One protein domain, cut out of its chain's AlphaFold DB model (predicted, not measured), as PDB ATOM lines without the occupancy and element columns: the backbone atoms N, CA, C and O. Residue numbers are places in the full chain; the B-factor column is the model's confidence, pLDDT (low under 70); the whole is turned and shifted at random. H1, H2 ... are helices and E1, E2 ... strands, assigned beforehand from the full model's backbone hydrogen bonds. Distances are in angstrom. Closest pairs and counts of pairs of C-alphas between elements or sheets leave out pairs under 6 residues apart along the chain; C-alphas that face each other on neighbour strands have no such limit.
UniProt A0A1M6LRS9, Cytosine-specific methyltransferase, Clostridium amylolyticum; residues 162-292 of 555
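This is residues 162 to 292 of the 555 residues of the protein "Cytosine-specific methyltransferase" of Clostridium amylolyticum (UniProt A0A1M6LRS9). One long helix, H6, runs through the domain: its first half belongs to a ring of four helices, with H2 and H5 packing on it and H4 joining H2 to H5, while H3 caps one end of this ring. Near the other end of H6, H1 and the strand E1 lie close together. The printed part has 131 residues, with six named helices and then one named strand, in the order H1 H2 H3 H4 H5 H6 E1; the class is mostly helix. It is compact, with a radius of gyration of the C-alphas of 15.8 A, and spans 48 by 32 by 24 A.

H1, residues 164 to 173, touches no helix. It is close to but not clearly touching H6, residues 254 to 279: the closest C-alphas, of Leu 171 and Met 274, are 7.1 A apart, and the two run the same way at a shallow tilt of 30 degrees. H2, residues 184 to 196, is the hub and touches three helices. With residues 193 to 196 alone it touches H3, residues 200 to 209, closest at the C-alphas of Lys 196 and Leu 203, 5.0 A. With residues 186 to 189 alone it touches H4, residues 211 to 223, closest at the C-alphas of Asn 186 and Ile 217, 6.5 A. H6 touches H2 with residues 257 to 265 alone, closest at the C-alphas of Tyr 194 and Leu 261, 6.0 A; they run opposite ways at a steep tilt of 41 degrees. H4 forms a hairpin with H5, residues 231 to 250, at a shallow tilt of 27 degrees, opposite ways; the closest C-alphas are those of Ile 218 and Lys 241, 6.4 A. H5 and H6 form a hairpin too, at a steep tilt of 45 degrees, and touch closest at the C-alphas of Thr 240 and Ile 257, 5.8 A. H4 and H6 are apart. E1, residues 284 to 290, pairs with no named strand; its closest C-alpha to H1 is that of Met 287, 7.1 A from that of Ile 168. In each of the six helices every O i to N i+4 pair is within hydrogen-bond range.

H1 begins at C-alpha 164 at (106.589, 153.168, 103.981). H2 is 18.4 A from first to last C-alpha, H4 18.9 A, H5 28.2 A and H6 36.9 A. H6 begins at C-alpha 254 at (111.328, 137.087, 86.005), and E1 ends at C-alpha 290 at (106.070, 162.679, 98.486).

The two C-alphas farthest apart, of Ser 250 and Ile 283, are 49.3 A apart. The printed part has no cut, and no link is long. The mean pLDDT of the printed part is 90.7, and no printed residue is under 70.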
ATOM      1  N   ILE A 162     107.516 148.954 100.300       84.19
ATOM      2  CA  ILE A 162     106.656 148.244 101.251       84.19
ATOM      3  C   ILE A 162     106.611 148.980 102.590       84.19
ATOM      4  O   ILE A 162     107.636 149.482 103.044       84.19
ATOM      5  N   CYS A 163     105.424 149.022 103.204       83.25
ATOM      6  CA  CYS A 163     105.159 149.615 104.521       83.25
ATOM      7  C   CYS A 163     105.936 150.930 104.770       83.25
ATOM      8  O   CYS A 163     106.749 150.985 105.694       83.25
ATOM      9  N   PRO A 164     105.749 151.973 103.936       84.62
ATOM     10  CA  PRO A 164     106.589 153.168 103.981       84.62
ATOM     11  C   PRO A 164     106.569 153.864 105.346       84.62
ATOM     12  O   PRO A 164     107.628 154.271 105.810       84.62
ATOM     13  N   ASP A 165     105.418 153.927 106.018       88.88
ATOM     14  CA  ASP A 165     105.304 154.568 107.334       88.88
ATOM     15  C   ASP A 165     106.071 153.791 108.417       88.88
ATOM     16  O   ASP A 165     106.869 154.366 109.154       88.88
ATOM     17  N   GLU A 166     105.914 152.461 108.465       92.44
ATOM     18  CA  GLU A 166     106.665 151.591 109.386       92.44
ATOM     19  C   GLU A 166     108.175 151.686 109.130       92.44
ATOM     20  O   GLU A 166     108.980 151.745 110.061       92.44
ATOM     21  N   PHE A 167     108.570 151.730 107.857       93.88
ATOM     22  CA  PHE A 167     109.967 151.838 107.467       93.88
ATOM     23  C   PHE A 167     110.566 153.206 107.824       93.88
ATOM     24  O   PHE A 167     111.706 153.271 108.281       93.88
ATOM     25  N   ILE A 168     109.805 154.293 107.675       92.06
ATOM     26  CA  ILE A 168     110.201 155.635 108.118       92.06
ATOM     27  C   ILE A 168     110.406 155.660 109.634       92.06
ATOM     28  O   ILE A 168     111.433 156.150 110.100       92.06
ATOM     29  N   GLU A 169     109.490 155.083 110.411       92.44
ATOM     30  CA  GLU A 169     109.635 155.007 111.867       92.44
ATOM     31  C   GLU A 169     110.839 154.148 112.284       92.44
ATOM     32  O   GLU A 169     111.594 154.522 113.188       92.44
ATOM     33  N   PHE A 170     111.107 153.051 111.568       94.81
ATOM     34  CA  PHE A 170     112.352 152.295 111.715       94.81
ATOM     35  C   PHE A 170     113.584 153.179 111.466       94.81
ATOM     36  O   PHE A 170     114.481 153.227 112.311       94.81
ATOM     37  N   LEU A 171     113.617 153.918 110.351       93.75
ATOM     38  CA  LEU A 171     114.720 154.815 109.997       93.75
ATOM     39  C   LEU A 171     114.870 155.998 110.958       93.75
ATOM     40  O   LEU A 171     115.966 156.534 111.069       93.75
ATOM     41  N   LYS A 172     113.820 156.434 111.656       90.75
ATOM     42  CA  LYS A 172     113.934 157.468 112.696       90.75
ATOM     43  C   LYS A 172     114.518 156.906 113.993       90.75
ATOM     44  O   LYS A 172     115.366 157.548 114.605       90.75
ATOM     45  N   ARG A 173     114.086 155.707 114.401       91.56
ATOM     46  CA  ARG A 173     114.414 155.116 115.710       91.56
ATOM     47  C   ARG A 173     115.763 154.404 115.757       91.56
ATOM     48  O   ARG A 173     116.495 154.540 116.732       91.56
ATOM     49  N   GLU A 174     116.056 153.567 114.766       91.38
ATOM     50  CA  GLU A 174     117.210 152.662 114.801       91.38
ATOM     51  C   GLU A 174     118.500 153.449 114.627       91.38
ATOM     52  O   GLU A 174     118.661 154.007 113.557       91.38
ATOM     53  N   GLN A 175     119.429 153.482 115.585       86.75
ATOM     54  CA  GLN A 175     120.661 154.286 115.482       86.75
ATOM     55  C   GLN A 175     121.762 153.599 114.660       86.75
ATOM     56  O   GLN A 175     122.460 154.266 113.892       86.75
ATOM     57  N   PHE A 176     121.878 152.273 114.755       89.88
ATOM     58  CA  PHE A 176     122.975 151.508 114.158       89.88
ATOM     59  C   PHE A 176     122.530 150.844 112.852       89.88
ATOM     60  O   PHE A 176     122.049 149.712 112.840       89.88
ATOM     61  N   LEU A 177     122.689 151.549 111.728       93.19
ATOM     62  CA  LEU A 177     122.218 151.067 110.422       93.19
ATOM     63  C   LEU A 177     123.178 150.096 109.725       93.19
ATOM     64  O   LEU A 177     122.734 149.342 108.862       93.19
ATOM     65  N   ASP A 178     124.456 150.063 110.109       90.88
ATOM     66  CA  ASP A 178     125.490 149.225 109.484       90.88
ATOM     67  C   ASP A 178     125.108 147.740 109.416       90.88
ATOM     68  O   ASP A 178     125.327 147.080 108.403       90.88
ATOM     69  N   VAL A 179     124.445 147.224 110.454       92.62
ATOM     70  CA  VAL A 179     124.023 145.815 110.531       92.62
ATOM     71  C   VAL A 179     122.883 145.454 109.569       92.62
ATOM     72  O   VAL A 179     122.583 144.273 109.403       92.62
ATOM     73  N   TYR A 180     122.247 146.444 108.934       93.81
ATOM     74  CA  TYR A 180     121.176 146.266 107.944       93.81
ATOM     75  C   TYR A 180     121.652 146.517 106.501       93.81
ATOM     76  O   TYR A 180     120.870 146.357 105.557       93.81
ATOM     77  N   ILE A 181     122.912 146.928 106.316       92.06
ATOM     78  CA  ILE A 181     123.498 147.254 105.013       92.06
ATOM     79  C   ILE A 181     124.146 146.009 104.405       92.06
ATOM     80  O   ILE A 181     124.941 145.313 105.031       92.06
ATOM     81  N   LEU A 182     123.822 145.739 103.141       91.25
ATOM     82  CA  LEU A 182     124.479 144.704 102.355       91.25
ATOM     83  C   LEU A 182     125.928 145.080 102.052       91.25
ATOM     84  O   LEU A 182     126.226 146.214 101.675       91.25
ATOM     85  N   GLU A 183     126.810 144.082 102.072       88.56
ATOM     86  CA  GLU A 183     128.176 144.244 101.581       88.56
ATOM     87  C   GLU A 183     128.186 144.845 100.166       88.56
ATOM     88  O   GLU A 183     127.434 144.423  99.278       88.56
ATOM     89  N   GLN A 184     129.083 145.804  99.929       87.12
ATOM     90  CA  GLN A 184     129.101 146.601  98.699       87.12
ATOM     91  C   GLN A 184     129.172 145.733  97.429       87.12
ATOM     92  O   GLN A 184     128.463 145.994  96.452       87.12
ATOM     93  N   LYS A 185     129.972 144.656  97.447       88.00
ATOM     94  CA  LYS A 185     130.076 143.700  96.329       88.00
ATOM     95  C   LYS A 185     128.724 143.041  96.005       88.00
ATOM     96  O   LYS A 185     128.386 142.892  94.829       88.00
ATOM     97  N   ASN A 186     127.932 142.708  97.028       89.12
ATOM     98  CA  ASN A 186     126.642 142.033  96.893       89.12
ATOM     99  C   ASN A 186     125.592 143.019  96.385       89.12
ATOM    100  O   ASN A 186     124.901 142.734  95.405       89.12
ATOM    101  N   TYR A 187     125.549 144.223  96.964       90.56
ATOM    102  CA  TYR A 187     124.674 145.296  96.499       90.56
ATOM    103  C   TYR A 187     124.903 145.624  95.014       90.56
ATOM    104  O   TYR A 187     123.952 145.646  94.231       90.56
ATOM    105  N   ILE A 188     126.160 145.828  94.588       89.00
ATOM    106  CA  ILE A 188     126.498 146.148  93.188       89.00
ATOM    107  C   ILE A 188     125.984 145.064  92.240       89.00
ATOM    108  O   ILE A 188     125.449 145.364  91.166       89.00
ATOM    109  N   LYS A 189     126.132 143.796  92.620       90.12
ATOM    110  CA  LYS A 189     125.706 142.681  91.783       90.12
ATOM    111  C   LYS A 189     124.187 142.531  91.725       90.12
ATOM    112  O   LYS A 189     123.664 142.388  90.622       90.12
ATOM    113  N   LEU A 190     123.481 142.648  92.849       92.50
ATOM    114  CA  LEU A 190     122.014 142.660  92.870       92.50
ATOM    115  C   LEU A 190     121.450 143.834  92.062       92.50
ATOM    116  O   LEU A 190     120.539 143.655  91.258       92.50
ATOM    117  N   ASN A 191     122.057 145.017  92.180       92.25
ATOM    118  CA  ASN A 191     121.684 146.185  91.384       92.25
ATOM    119  C   ASN A 191     121.964 145.963  89.887       92.25
ATOM    120  O   ASN A 191     121.202 146.400  89.029       92.25
ATOM    121  N   THR A 192     123.039 145.246  89.545       91.50
ATOM    122  CA  THR A 192     123.324 144.860  88.155       91.50
ATOM    123  C   THR A 192     122.245 143.927  87.612       91.50
ATOM    124  O   THR A 192     121.755 144.170  86.511       91.50
ATOM    125  N   ILE A 193     121.831 142.916  88.384       93.06
ATOM    126  CA  ILE A 193     120.722 142.019  88.023       93.06
ATOM    127  C   ILE A 193     119.443 142.838  87.807       93.06
ATOM    128  O   ILE A 193     118.851 142.768  86.734       93.06
ATOM    129  N   TYR A 194     119.086 143.704  88.759       93.62
ATOM    130  CA  TYR A 194     117.921 144.585  88.657       93.62
ATOM    131  C   TYR A 194     117.950 145.466  87.396       93.62
ATOM    132  O   TYR A 194     116.975 145.536  86.652       93.62
ATOM    133  N   ARG A 195     119.101 146.074  87.071       90.25
ATOM    134  CA  ARG A 195     119.286 146.870  85.840       90.25
ATOM    135  C   ARG A 195     119.148 146.050  84.554       90.25
ATOM    136  O   ARG A 195     118.911 146.639  83.494       90.25
ATOM    137  N   LYS A 196     119.344 144.730  84.617       91.50
ATOM    138  CA  LYS A 196     119.149 143.795  83.500       91.50
ATOM    139  C   LYS A 196     117.716 143.270  83.414       91.50
ATOM    140  O   LYS A 196     117.322 142.880  82.319       91.50
ATOM    141  N   CYS A 197     116.903 143.403  84.467       90.44
ATOM    142  CA  CYS A 197     115.453 143.154  84.463       90.44
ATOM    143  C   CYS A 197     114.645 144.218  83.683       90.44
ATOM    144  O   CYS A 197     113.570 144.640  84.108       90.44
ATOM    145  N   LYS A 198     115.177 144.694  82.549       87.56
ATOM    146  CA  LYS A 198     114.432 145.532  81.598       87.56
ATOM    147  C   LYS A 198     113.497 144.677  80.754       87.56
ATOM    148  O   LYS A 198     112.359 145.070  80.530       87.56
ATOM    149  N   THR A 199     114.005 143.534  80.297       89.81
ATOM    150  CA  THR A 199     113.245 142.505  79.589       89.81
ATOM    151  C   THR A 199     113.740 141.121  80.027       89.81
ATOM    152  O   THR A 199     114.886 141.015  80.495       89.81
ATOM    153  N   PRO A 200     112.924 140.062  79.890       89.69
ATOM    154  CA  PRO A 200     113.343 138.696  80.195       89.69
ATOM    155  C   PRO A 200     114.596 138.258  79.422       89.69
ATOM    156  O   PRO A 200     115.483 137.621  79.991       89.69
ATOM    157  N   GLU A 201     114.728 138.660  78.155       91.38
ATOM    158  CA  GLU A 201     115.823 138.248  77.268       91.38
ATOM    159  C   GLU A 201     117.165 138.818  77.736       91.38
ATOM    160  O   GLU A 201     118.158 138.097  77.826       91.38
ATOM    161  N   LYS A 202     117.194 140.107  78.111       91.06
ATOM    162  CA  LYS A 202     118.403 140.771  78.633       91.06
ATOM    163  C   LYS A 202     118.858 140.183  79.961       91.06
ATOM    164  O   LYS A 202     120.060 140.139  80.239       91.06
ATOM    165  N   LEU A 203     117.906 139.767  80.795       91.69
ATOM    166  CA  LEU A 203     118.215 139.083  82.043       91.69
ATOM    167  C   LEU A 203     118.815 137.702  81.760       91.69
ATOM    168  O   LEU A 203     119.855 137.367  82.325       91.69
ATOM    169  N   ASN A 204     118.207 136.940  80.848       92.00
ATOM    170  CA  ASN A 204     118.693 135.625  80.436       92.00
ATOM    171  C   ASN A 204     120.124 135.689  79.869       92.00
ATOM    172  O   ASN A 204     121.001 134.972  80.346       92.00
ATOM    173  N   GLU A 205     120.392 136.611  78.940       92.62
ATOM    174  CA  GLU A 205     121.726 136.815  78.355       92.62
ATOM    175  C   GLU A 205     122.787 137.088  79.435       92.62
ATOM    176  O   GLU A 205     123.888 136.532  79.417       92.62
ATOM    177  N   TYR A 206     122.456 137.931  80.420       92.00
ATOM    178  CA  TYR A 206     123.361 138.221  81.530       92.00
ATOM    179  C   TYR A 206     123.600 136.994  82.423       92.00
ATOM    180  O   TYR A 206     124.742 136.755  82.822       92.00
ATOM    181  N   PHE A 207     122.552 136.216  82.716       92.56
ATOM    182  CA  PHE A 207     122.649 135.000  83.529       92.56
ATOM    183  C   PHE A 207     123.500 133.925  82.855       92.56
ATOM    184  O   PHE A 207     124.326 133.319  83.527       92.56
ATOM    185  N   GLN A 208     123.368 133.751  81.537       90.31
ATOM    186  CA  GLN A 208     124.219 132.850  80.754       90.31
ATOM    187  C   GLN A 208     125.694 133.271  80.810       90.31
ATOM    188  O   GLN A 208     126.569 132.450  81.062       90.31
ATOM    189  N   LYS A 209     125.983 134.566  80.634       92.75
ATOM    190  CA  LYS A 209     127.364 135.084  80.637       92.75
ATOM    191  C   LYS A 209     128.014 135.121  82.024       92.75
ATOM    192  O   LYS A 209     129.235 135.167  82.117       92.75
ATOM    193  N   SER A 210     127.220 135.160  83.097       91.50
ATOM    194  CA  SER A 210     127.697 135.450  84.461       91.50
ATOM    195  C   SER A 210     127.316 134.385  85.495       91.50
ATOM    196  O   SER A 210     127.291 134.679  86.690       91.50
ATOM    197  N   GLU A 211     127.021 133.158  85.066       89.69
ATOM    198  CA  GLU A 211     126.423 132.113  85.908       89.69
ATOM    199  C   GLU A 211     127.206 131.834  87.202       89.69
ATOM    200  O   GLU A 211     126.639 131.874  88.297       89.69
ATOM    201  N   LEU A 212     128.526 131.625  87.099       89.06
ATOM    202  CA  LEU A 212     129.402 131.368  88.252       89.06
ATOM    203  C   LEU A 212     129.369 132.516  89.268       89.06
ATOM    204  O   LEU A 212     129.325 132.286  90.477       89.06
ATOM    205  N   ALA A 213     129.346 133.758  88.782       88.44
ATOM    206  CA  ALA A 213     129.275 134.929  89.646       88.44
ATOM    207  C   ALA A 213     127.924 135.009  90.376       88.44
ATOM    208  O   ALA A 213     127.893 135.392  91.542       88.44
ATOM    209  N   ILE A 214     126.823 134.629  89.719       89.62
ATOM    210  CA  ILE A 214     125.477 134.619  90.314       89.62
ATOM    211  C   ILE A 214     125.351 133.514  91.365       89.62
ATOM    212  O   ILE A 214     124.858 133.780  92.460       89.62
ATOM    213  N   LYS A 215     125.866 132.309  91.085       89.88
ATOM    214  CA  LYS A 215     125.943 131.217  92.072       89.88
ATOM    215  C   LYS A 215     126.712 131.647  93.321       89.88
ATOM    216  O   LYS A 215     126.230 131.441  94.431       89.88
ATOM    217  N   LYS A 216     127.855 132.318  93.142       89.62
ATOM    218  CA  LYS A 216     128.645 132.860  94.257       89.62
ATOM    219  C   LYS A 216     127.859 133.873  95.092       89.62
ATOM    220  O   LYS A 216     127.901 133.799  96.310       89.62
ATOM    221  N   ILE A 217     127.110 134.778  94.461       88.69
ATOM    222  CA  ILE A 217     126.284 135.758  95.187       88.69
ATOM    223  C   ILE A 217     125.249 135.068  96.070       88.69
ATOM    224  O   ILE A 217     125.053 135.500  97.195       88.69
ATOM    225  N   ILE A 218     124.594 134.005  95.595       87.81
ATOM    226  CA  ILE A 218     123.614 133.277  96.414       87.81
ATOM    227  C   ILE A 218     124.274 132.728  97.684       87.81
ATOM    228  O   ILE A 218     123.733 132.928  98.767       87.81
ATOM    229  N   VAL A 219     125.450 132.105  97.556       88.38
ATOM    230  CA  VAL A 219     126.224 131.593  98.700       88.38
ATOM    231  C   VAL A 219     126.620 132.730  99.644       88.38
ATOM    232  O   VAL A 219     126.376 132.644 100.848       88.38
ATOM    233  N   ASP A 220     127.157 133.826  99.101       86.62
ATOM    234  CA  ASP A 220     127.537 135.002  99.886       86.62
ATOM    235  C   ASP A 220     126.321 135.520 100.684       86.62
ATOM    236  O   ASP A 220     126.417 135.701 101.897       86.62
ATOM    237  N   LEU A 221     125.148 135.659 100.051       85.12
ATOM    238  CA  LEU A 221     123.908 136.125 100.689       85.12
ATOM    239  C   LEU A 221     123.341 135.171 101.753       85.12
ATOM    240  O   LEU A 221     122.563 135.609 102.597       85.12
ATOM    241  N   GLU A 222     123.681 133.884 101.717       84.56
ATOM    242  CA  GLU A 222     123.292 132.911 102.747       84.56
ATOM    243  C   GLU A 222     124.226 132.917 103.945       84.56
ATOM    244  O   GLU A 222     123.778 132.745 105.073       84.56
ATOM    245  N   SER A 223     125.508 133.170 103.701       81.69
ATOM    246  CA  SER A 223     126.510 133.335 104.754       81.69
ATOM    247  C   SER A 223     126.489 134.722 105.412       81.69
ATOM    248  O   SER A 223     127.158 134.943 106.419       81.69
ATOM    249  N   THR A 224     125.731 135.672 104.853       76.44
ATOM    250  CA  THR A 224     125.704 137.056 105.332       76.44
ATOM    251  C   THR A 224     124.911 137.170 106.640       76.44
ATOM    252  O   THR A 224     123.720 136.870 106.683       76.44
ATOM    253  N   ASN A 225     125.535 137.711 107.690       78.44
ATOM    254  CA  ASN A 225     124.884 138.006 108.972       78.44
ATOM    255  C   ASN A 225     124.188 139.386 108.980       78.44
ATOM    256  O   ASN A 225     124.426 140.207 109.865       78.44
ATOM    257  N   ILE A 226     123.368 139.674 107.963       84.19
ATOM    258  CA  ILE A 226     122.599 140.925 107.917       84.19
ATOM    259  C   ILE A 226     121.338 140.827 108.770       84.19
ATOM    260  O   ILE A 226     120.629 139.815 108.774       84.19
ATOM    261  N   ARG A 227     121.012 141.924 109.448       91.12
ATOM    262  CA  ARG A 227     119.698 142.118 110.053       91.12
ATOM    263  C   ARG A 227     118.712 142.620 109.004       91.12
ATOM    264  O   ARG A 227     119.059 143.326 108.061       91.12
ATOM    265  N   PHE A 228     117.453 142.257 109.200       92.88
ATOM    266  CA  PHE A 228     116.338 142.731 108.390       92.88
ATOM    267  C   PHE A 228     115.526 143.703 109.231       92.88
ATOM    268  O   PHE A 228     115.268 143.419 110.400       92.88
ATOM    269  N   TRP A 229     115.140 144.832 108.642       93.00
ATOM    270  CA  TRP A 229     114.422 145.886 109.360       93.00
ATOM    271  C   TRP A 229     113.023 145.439 109.815       93.00
ATOM    272  O   TRP A 229     112.553 145.902 110.848       93.00
ATOM    273  N   ASN A 230     112.398 144.489 109.105       93.56
ATOM    274  CA  ASN A 230     111.202 143.778 109.561       93.56
ATOM    275  C   ASN A 230     111.121 142.326 109.009       93.56
ATOM    276  O   ASN A 230     111.896 141.945 108.118       93.56
ATOM    277  N   PRO A 231     110.205 141.480 109.530       93.69
ATOM    278  CA  PRO A 231     110.032 140.094 109.076       93.69
ATOM    279  C   PRO A 231     109.581 139.958 107.616       93.69
ATOM    280  O   PRO A 231     110.035 139.052 106.919       93.69
ATOM    281  N   TYR A 232     108.734 140.865 107.127       93.00
ATOM    282  CA  TYR A 232     108.228 140.810 105.753       93.00
ATOM    283  C   TYR A 232     109.341 141.049 104.719       93.00
ATOM    284  O   TYR A 232     109.469 140.331 103.728       93.00
ATOM    285  N   TYR A 233     110.240 141.993 104.993       94.06
ATOM    286  CA  TYR A 233     111.421 142.248 104.177       94.06
ATOM    287  C   TYR A 233     112.381 141.049 104.153       94.06
ATOM    288  O   TYR A 233     112.933 140.727 103.100       94.06
ATOM    289  N   ARG A 234     112.536 140.332 105.277       93.69
ATOM    290  CA  ARG A 234     113.287 139.062 105.323       93.69
ATOM    291  C   ARG A 234     112.683 138.021 104.380       93.69
ATOM    292  O   ARG A 234     113.420 137.333 103.676       93.69
ATOM    293  N   GLU A 235     111.359 137.905 104.351       94.00
ATOM    294  CA  GLU A 235     110.660 136.977 103.463       94.00
ATOM    295  C   GLU A 235     110.898 137.318 101.985       94.00
ATOM    296  O   GLU A 235     111.266 136.441 101.204       94.00
ATOM    297  N   ILE A 236     110.779 138.596 101.610       93.88
ATOM    298  CA  ILE A 236     111.084 139.081 100.252       93.88
ATOM    299  C   ILE A 236     112.530 138.766  99.875       93.88
ATOM    300  O   ILE A 236     112.806 138.307  98.762       93.88
ATOM    301  N   PHE A 237     113.464 138.979 100.799       92.25
ATOM    302  CA  PHE A 237     114.871 138.686 100.577       92.25
ATOM    303  C   PHE A 237     115.114 137.198 100.302       92.25
ATOM    304  O   PHE A 237     115.788 136.847  99.333       92.25
ATOM    305  N   ASN A 238     114.510 136.313 101.099       92.06
ATOM    306  CA  ASN A 238     114.600 134.867 100.898       92.06
ATOM    307  C   ASN A 238     113.955 134.433  99.577       92.06
ATOM    308  O   ASN A 238     114.624 133.796  98.765       92.06
ATOM    309  N   LYS A 239     112.733 134.898  99.291       93.44
ATOM    310  CA  LYS A 239     112.053 134.662  98.008       93.44
ATOM    311  C   LYS A 239     112.893 135.118  96.819       93.44
ATOM    312  O   LYS A 239     112.910 134.462  95.789       93.44
ATOM    313  N   THR A 240     113.625 136.225  96.946       93.38
ATOM    314  CA  THR A 240     114.527 136.699  95.884       93.38
ATOM    315  C   THR A 240     115.642 135.701  95.600       93.38
ATOM    316  O   THR A 240     115.916 135.431  94.432       93.38
ATOM    317  N   LYS A 241     116.273 135.136  96.638       91.56
ATOM    318  CA  LYS A 241     117.314 134.108  96.467       91.56
ATOM    319  C   LYS A 241     116.758 132.893  95.729       91.56
ATOM    320  O   LYS A 241     117.371 132.436  94.764       91.56
ATOM    321  N   ASP A 242     115.580 132.430  96.128       91.88
ATOM    322  CA  ASP A 242     114.935 131.261  95.528       91.88
ATOM    323  C   ASP A 242     114.485 131.526  94.088       91.88
ATOM    324  O   ASP A 242     114.686 130.688  93.207       91.88
ATOM    325  N   SER A 243     113.982 132.728  93.797       92.88
ATOM    326  CA  SER A 243     113.653 133.143  92.432       92.88
ATOM    327  C   SER A 243     114.903 133.242  91.551       92.88
ATOM    328  O   SER A 243     114.876 132.778  90.415       92.88
ATOM    329  N   ILE A 244     116.029 133.765  92.057       92.69
ATOM    330  CA  ILE A 244     117.301 133.795  91.309       92.69
ATOM    331  C   ILE A 244     117.808 132.369  91.038       92.69
ATOM    332  O   ILE A 244     118.234 132.087  89.918       92.69
ATOM    333  N   ARG A 245     117.727 131.456  92.016       91.44
ATOM    334  CA  ARG A 245     118.046 130.024  91.830       91.44
ATOM    335  C   ARG A 245     117.166 129.376  90.769       91.44
ATOM    336  O   ARG A 245     117.665 128.709  89.868       91.44
ATOM    337  N   THR A 246     115.865 129.613  90.853       92.00
ATOM    338  CA  THR A 246     114.883 129.076  89.910       92.00
ATOM    339  C   THR A 246     115.155 129.592  88.504       92.00
ATOM    340  O   THR A 246     115.180 128.808  87.554       92.00
ATOM    341  N   PHE A 247     115.456 130.883  88.362       92.56
ATOM    342  CA  PHE A 247     115.797 131.485  87.078       92.56
ATOM    343  C   PHE A 247     117.135 130.963  86.539       92.56
ATOM    344  O   PHE A 247     117.257 130.775  85.330       92.56
ATOM    345  N   LEU A 248     118.116 130.645  87.396       89.31
ATOM    346  CA  LEU A 248     119.378 130.005  86.992       89.31
ATOM    347  C   LEU A 248     119.182 128.629  86.336       89.31
ATOM    348  O   LEU A 248     119.990 128.272  85.480       89.31
ATOM    349  N   VAL A 249     118.123 127.896  86.683       89.19
ATOM    350  CA  VAL A 249     117.854 126.553  86.140       89.19
ATOM    351  C   VAL A 249     116.809 126.590  85.027       89.19
ATOM    352  O   VAL A 249     117.047 126.107  83.929       89.19
ATOM    353  N   SER A 250     115.653 127.189  85.305       88.88
ATOM    354  CA  SER A 250     114.454 127.094  84.461       88.88
ATOM    355  C   SER A 250     114.173 128.342  83.627       88.88
ATOM    356  O   SER A 250     113.270 128.326  82.798       88.88
ATOM    357  N   ARG A 251     114.899 129.447  83.863       89.75
ATOM    358  CA  ARG A 251     114.639 130.768  83.251       89.75
ATOM    359  C   ARG A 251     113.214 131.299  83.493       89.75
ATOM    360  O   ARG A 251     112.749 132.179  82.773       89.75
ATOM    361  N   THR A 252     112.548 130.824  84.546       88.00
ATOM    362  CA  THR A 252     111.235 131.307  85.002       88.00
ATOM    363  C   THR A 252     111.359 132.170  86.264       88.00
ATOM    364  O   THR A 252     112.389 132.153  86.939       88.00
ATOM    365  N   GLY A 253     110.326 132.962  86.584       86.06
ATOM    366  CA  GLY A 253     110.302 133.809  87.790       86.06
ATOM    367  C   GLY A 253     110.801 135.250  87.602       86.06
ATOM    368  O   GLY A 253     111.084 135.934  88.584       86.06
ATOM    369  N   TYR A 254     110.879 135.732  86.355       91.31
ATOM    370  CA  TYR A 254     111.328 137.087  86.005       91.31
ATOM    371  C   TYR A 254     110.639 138.201  86.816       91.31
ATOM    372  O   TYR A 254     111.323 139.027  87.421       91.31
ATOM    373  N   GLU A 255     109.301 138.211  86.869       92.00
ATOM    374  CA  GLU A 255     108.547 139.268  87.564       92.00
ATOM    375  C   GLU A 255     108.809 139.271  89.073       92.00
ATOM    376  O   GLU A 255     108.967 140.330  89.679       92.00
ATOM    377  N   SER A 256     108.954 138.089  89.681       92.38
ATOM    378  CA  SER A 256     109.314 137.969  91.097       92.38
ATOM    379  C   SER A 256     110.699 138.562  91.370       92.38
ATOM    380  O   SER A 256     110.852 139.356  92.296       92.38
ATOM    381  N   ILE A 257     111.695 138.249  90.531       92.94
ATOM    382  CA  ILE A 257     113.043 138.825  90.648       92.94
ATOM    383  C   ILE A 257     112.980 140.345  90.519       92.94
ATOM    384  O   ILE A 257     113.544 141.060  91.345       92.94
ATOM    385  N   LYS A 258     112.301 140.850  89.487       94.38
ATOM    386  CA  LYS A 258     112.214 142.284  89.200       94.38
ATOM    387  C   LYS A 258     111.576 143.056  90.357       94.38
ATOM    388  O   LYS A 258     112.150 144.052  90.799       94.38
ATOM    389  N   ASN A 259     110.434 142.589  90.856       94.06
ATOM    390  CA  ASN A 259     109.690 143.267  91.917       94.06
ATOM    391  C   ASN A 259     110.421 143.185  93.259       94.06
ATOM    392  O   ASN A 259     110.604 144.208  93.918       94.06
ATOM    393  N   ASN A 260     110.925 142.009  93.634       95.56
ATOM    394  CA  ASN A 260     111.613 141.858  94.911       95.56
ATOM    395  C   ASN A 260     112.955 142.604  94.935       95.56
ATOM    396  O   ASN A 260     113.287 143.246  95.931       95.56
ATOM    397  N   LEU A 261     113.719 142.583  93.832       95.44
ATOM    398  CA  LEU A 261     114.957 143.358  93.748       95.44
ATOM    399  C   LEU A 261     114.695 144.859  93.774       95.44
ATOM    400  O   LEU A 261     115.498 145.570  94.368       95.44
ATOM    401  N   LYS A 262     113.593 145.352  93.190       95.00
ATOM    402  CA  LYS A 262     113.212 146.764  93.335       95.00
ATOM    403  C   LYS A 262     113.102 147.130  94.818       95.00
ATOM    404  O   LYS A 262     113.743 148.081  95.250       95.00
ATOM    405  N   ILE A 263     112.370 146.330  95.594       95.25
ATOM    406  CA  ILE A 263     112.188 146.538  97.037       95.25
ATOM    407  C   ILE A 263     113.539 146.538  97.762       95.25
ATOM    408  O   ILE A 263     113.875 147.509  98.431       95.25
ATOM    409  N   ILE A 264     114.359 145.501  97.565       94.88
ATOM    410  CA  ILE A 264     115.678 145.384  98.208       94.88
ATOM    411  C   ILE A 264     116.578 146.572  97.858       94.88
ATOM    412  O   ILE A 264     117.204 147.156  98.739       94.88
ATOM    413  N   ILE A 265     116.651 146.953  96.581       94.31
ATOM    414  CA  ILE A 265     117.530 148.032  96.129       94.31
ATOM    415  C   ILE A 265     117.085 149.390  96.679       94.31
ATOM    416  O   ILE A 265     117.949 150.152  97.113       94.31
ATOM    417  N   GLU A 266     115.786 149.691  96.696       93.75
ATOM    418  CA  GLU A 266     115.266 150.951  97.242       93.75
ATOM    419  C   GLU A 266     115.383 151.011  98.774       93.75
ATOM    420  O   GLU A 266     115.859 152.015  99.304       93.75
ATOM    421  N   THR A 267     115.097 149.918  99.493       94.50
ATOM    422  CA  THR A 267     115.337 149.827 100.945       94.50
ATOM    423  C   THR A 267     116.810 150.064 101.283       94.50
ATOM    424  O   THR A 267     117.129 150.869 102.157       94.50
ATOM    425  N   GLN A 268     117.731 149.405 100.576       93.69
ATOM    426  CA  GLN A 268     119.169 149.552 100.825       93.69
ATOM    427  C   GLN A 268     119.678 150.957 100.486       93.69
ATOM    428  O   GLN A 268     120.528 151.481 101.203       93.69
ATOM    429  N   LYS A 269     119.136 151.602  99.441       91.62
ATOM    430  CA  LYS A 269     119.421 153.016  99.149       91.62
ATOM    431  C   LYS A 269     118.987 153.924 100.297       91.62
ATOM    432  O   LYS A 269     119.780 154.765 100.708       91.62
ATOM    433  N   ALA A 270     117.770 153.754 100.813       92.38
ATOM    434  CA  ALA A 270     117.262 154.563 101.918       92.38
ATOM    435  C   ALA A 270     118.109 154.396 103.190       92.38
ATOM    436  O   ALA A 270     118.517 155.393 103.775       92.38
ATOM    437  N   ILE A 271     118.433 153.153 103.570       93.75
ATOM    438  CA  ILE A 271     119.265 152.853 104.748       93.75
ATOM    439  C   ILE A 271     120.661 153.468 104.600       93.75
ATOM    440  O   ILE A 271     121.129 154.136 105.517       93.75
ATOM    441  N   TYR A 272     121.314 153.282 103.448       90.75
ATOM    442  CA  TYR A 272     122.657 153.819 103.202       90.75
ATOM    443  C   TYR A 272     122.685 155.349 103.296       90.75
ATOM    444  O   TYR A 272     123.539 155.927 103.960       90.75
ATOM    445  N   LYS A 273     121.700 156.005 102.682       89.75
ATOM    446  CA  LYS A 273     121.551 157.459 102.716       89.75
ATOM    447  C   LYS A 273     121.231 157.985 104.119       89.75
ATOM    448  O   LYS A 273     121.796 158.984 104.547       89.75
ATOM    449  N   MET A 274     120.369 157.302 104.869       91.50
ATOM    450  CA  MET A 274     120.076 157.680 106.255       91.50
ATOM    451  C   MET A 274     121.290 157.484 107.173       91.50
ATOM    452  O   MET A 274     121.521 158.292 108.069       91.50
ATOM    453  N   LYS A 275     122.098 156.443 106.934       90.88
ATOM    454  CA  LYS A 275     123.384 156.271 107.616       90.88
ATOM    455  C   LYS A 275     124.303 157.459 107.338       90.88
ATOM    456  O   LYS A 275     124.824 158.046 108.275       90.88
ATOM    457  N   GLU A 276     124.442 157.855 106.076       88.25
ATOM    458  CA  GLU A 276     125.293 158.977 105.674       88.25
ATOM    459  C   GLU A 276     124.907 160.297 106.360       88.25
ATOM    460  O   GLU A 276     125.783 161.037 106.802       88.25
ATOM    461  N   VAL A 277     123.605 160.560 106.517       89.06
ATOM    462  CA  VAL A 277     123.078 161.716 107.267       89.06
ATOM    463  C   VAL A 277     123.552 161.715 108.717       89.06
ATOM    464  O   VAL A 277     123.892 162.768 109.247       89.06
ATOM    465  N   ARG A 278     123.611 160.546 109.356       89.62
ATOM    466  CA  ARG A 278     124.015 160.418 110.763       89.62
ATOM    467  C   ARG A 278     125.514 160.431 110.960       89.62
ATOM    468  O   ARG A 278     125.978 161.098 111.871       89.62
ATOM    469  N   ASP A 279     126.250 159.736 110.097       87.88
ATOM    470  CA  ASP A 279     127.713 159.704 110.133       87.88
ATOM    471  C   ASP A 279     128.310 161.119 109.992       87.88
ATOM    472  O   ASP A 279     129.423 161.364 110.446       87.88
ATOM    473  N   HIS A 280     127.567 162.049 109.380       86.38
ATOM    474  CA  HIS A 280     127.946 163.456 109.211       86.38
ATOM    475  C   HIS A 280     127.146 164.426 110.094       86.38
ATOM    476  O   HIS A 280     127.185 165.633 109.853       86.38
ATOM    477  N   ASP A 281     126.381 163.916 111.066       89.94
ATOM    478  CA  ASP A 281     125.570 164.714 111.994       89.94
ATOM    479  C   ASP A 281     124.704 165.793 111.310       89.94
ATOM    480  O   ASP A 281     124.504 166.893 111.838       89.94
ATOM    481  N   ILE A 282     124.176 165.484 110.119       91.12
ATOM    482  CA  ILE A 282     123.292 166.377 109.367       91.12
ATOM    483  C   ILE A 282     121.994 166.569 110.151       91.12
ATOM    484  O   ILE A 282     121.369 165.616 110.623       91.12
ATOM    485  N   ILE A 283     121.563 167.824 110.256       91.50
ATOM    486  CA  ILE A 283     120.334 168.202 110.945       91.50
ATOM    487  C   ILE A 283     119.143 167.798 110.074       91.50
ATOM    488  O   ILE A 283     118.836 168.425 109.055       91.50
ATOM    489  N   LEU A 284     118.472 166.729 110.497       92.31
ATOM    490  CA  LEU A 284     117.217 166.273 109.918       92.31
ATOM    491  C   LEU A 284     116.051 167.018 110.573       92.31
ATOM    492  O   LEU A 284     115.853 166.913 111.782       92.31
ATOM    493  N   LEU A 285     115.275 167.741 109.769       93.38
ATOM    494  CA  LEU A 285     114.084 168.457 110.224       93.38
ATOM    495  C   LEU A 285     112.844 167.564 110.199       93.38
ATOM    496  O   LEU A 285     112.014 167.645 111.097       93.38
ATOM    497  N   ASP A 286     112.704 166.750 109.150       93.25
ATOM    498  CA  ASP A 286     111.562 165.853 108.968       93.25
ATOM    499  C   ASP A 286     111.886 164.725 107.971       93.25
ATOM    500  O   ASP A 286     112.845 164.811 107.198       93.25
ATOM    501  N   MET A 287     111.070 163.673 107.958       92.50
ATOM    502  CA  MET A 287     111.092 162.602 106.963       92.50
ATOM    503  C   MET A 287     109.666 162.346 106.478       92.50
ATOM    504  O   MET A 287     108.808 161.940 107.260       92.50
ATOM    505  N   ILE A 288     109.433 162.557 105.182       90.00
ATOM    506  CA  ILE A 288     108.096 162.553 104.574       90.00
ATOM    507  C   ILE A 288     108.031 161.629 103.356       90.00
ATOM    508  O   ILE A 288     109.055 161.293 102.757       90.00
ATOM    509  N   VAL A 289     106.813 161.263 102.952       90.06
ATOM    510  CA  VAL A 289     106.551 160.595 101.670       90.06
ATOM    511  C   VAL A 289     105.938 161.596 100.696       90.06
ATOM    512  O   VAL A 289     104.875 162.148 100.958       90.06
ATOM    513  N   GLU A 290     106.579 161.806  99.547       87.81
ATOM    514  CA  GLU A 290     106.070 162.679  98.486       87.81
ATOM    515  C   GLU A 290     106.123 161.964  97.129       87.81
ATOM    516  O   GLU A 290     107.175 161.485  96.707       87.81
ATOM    517  N   LYS A 291     104.986 161.890  96.419       87.31
ATOM    518  CA  LYS A 291     104.876 161.279  95.074       87.31
ATOM    519  C   LYS A 291     105.519 159.882  94.995       87.31
ATOM    520  O   LYS A 291     106.305 159.612  94.088       87.31
ATOM    521  N   ASN A 292     105.202 159.013  95.956       88.50
ATOM    522  CA  ASN A 292     105.782 157.670  96.115       88.50
ATOM    523  C   ASN A 292     107.301 157.649  96.350       88.50
ATOM    524  O   ASN A 292     107.956 156.665  96.026       88.50
TER     525      ASN A 292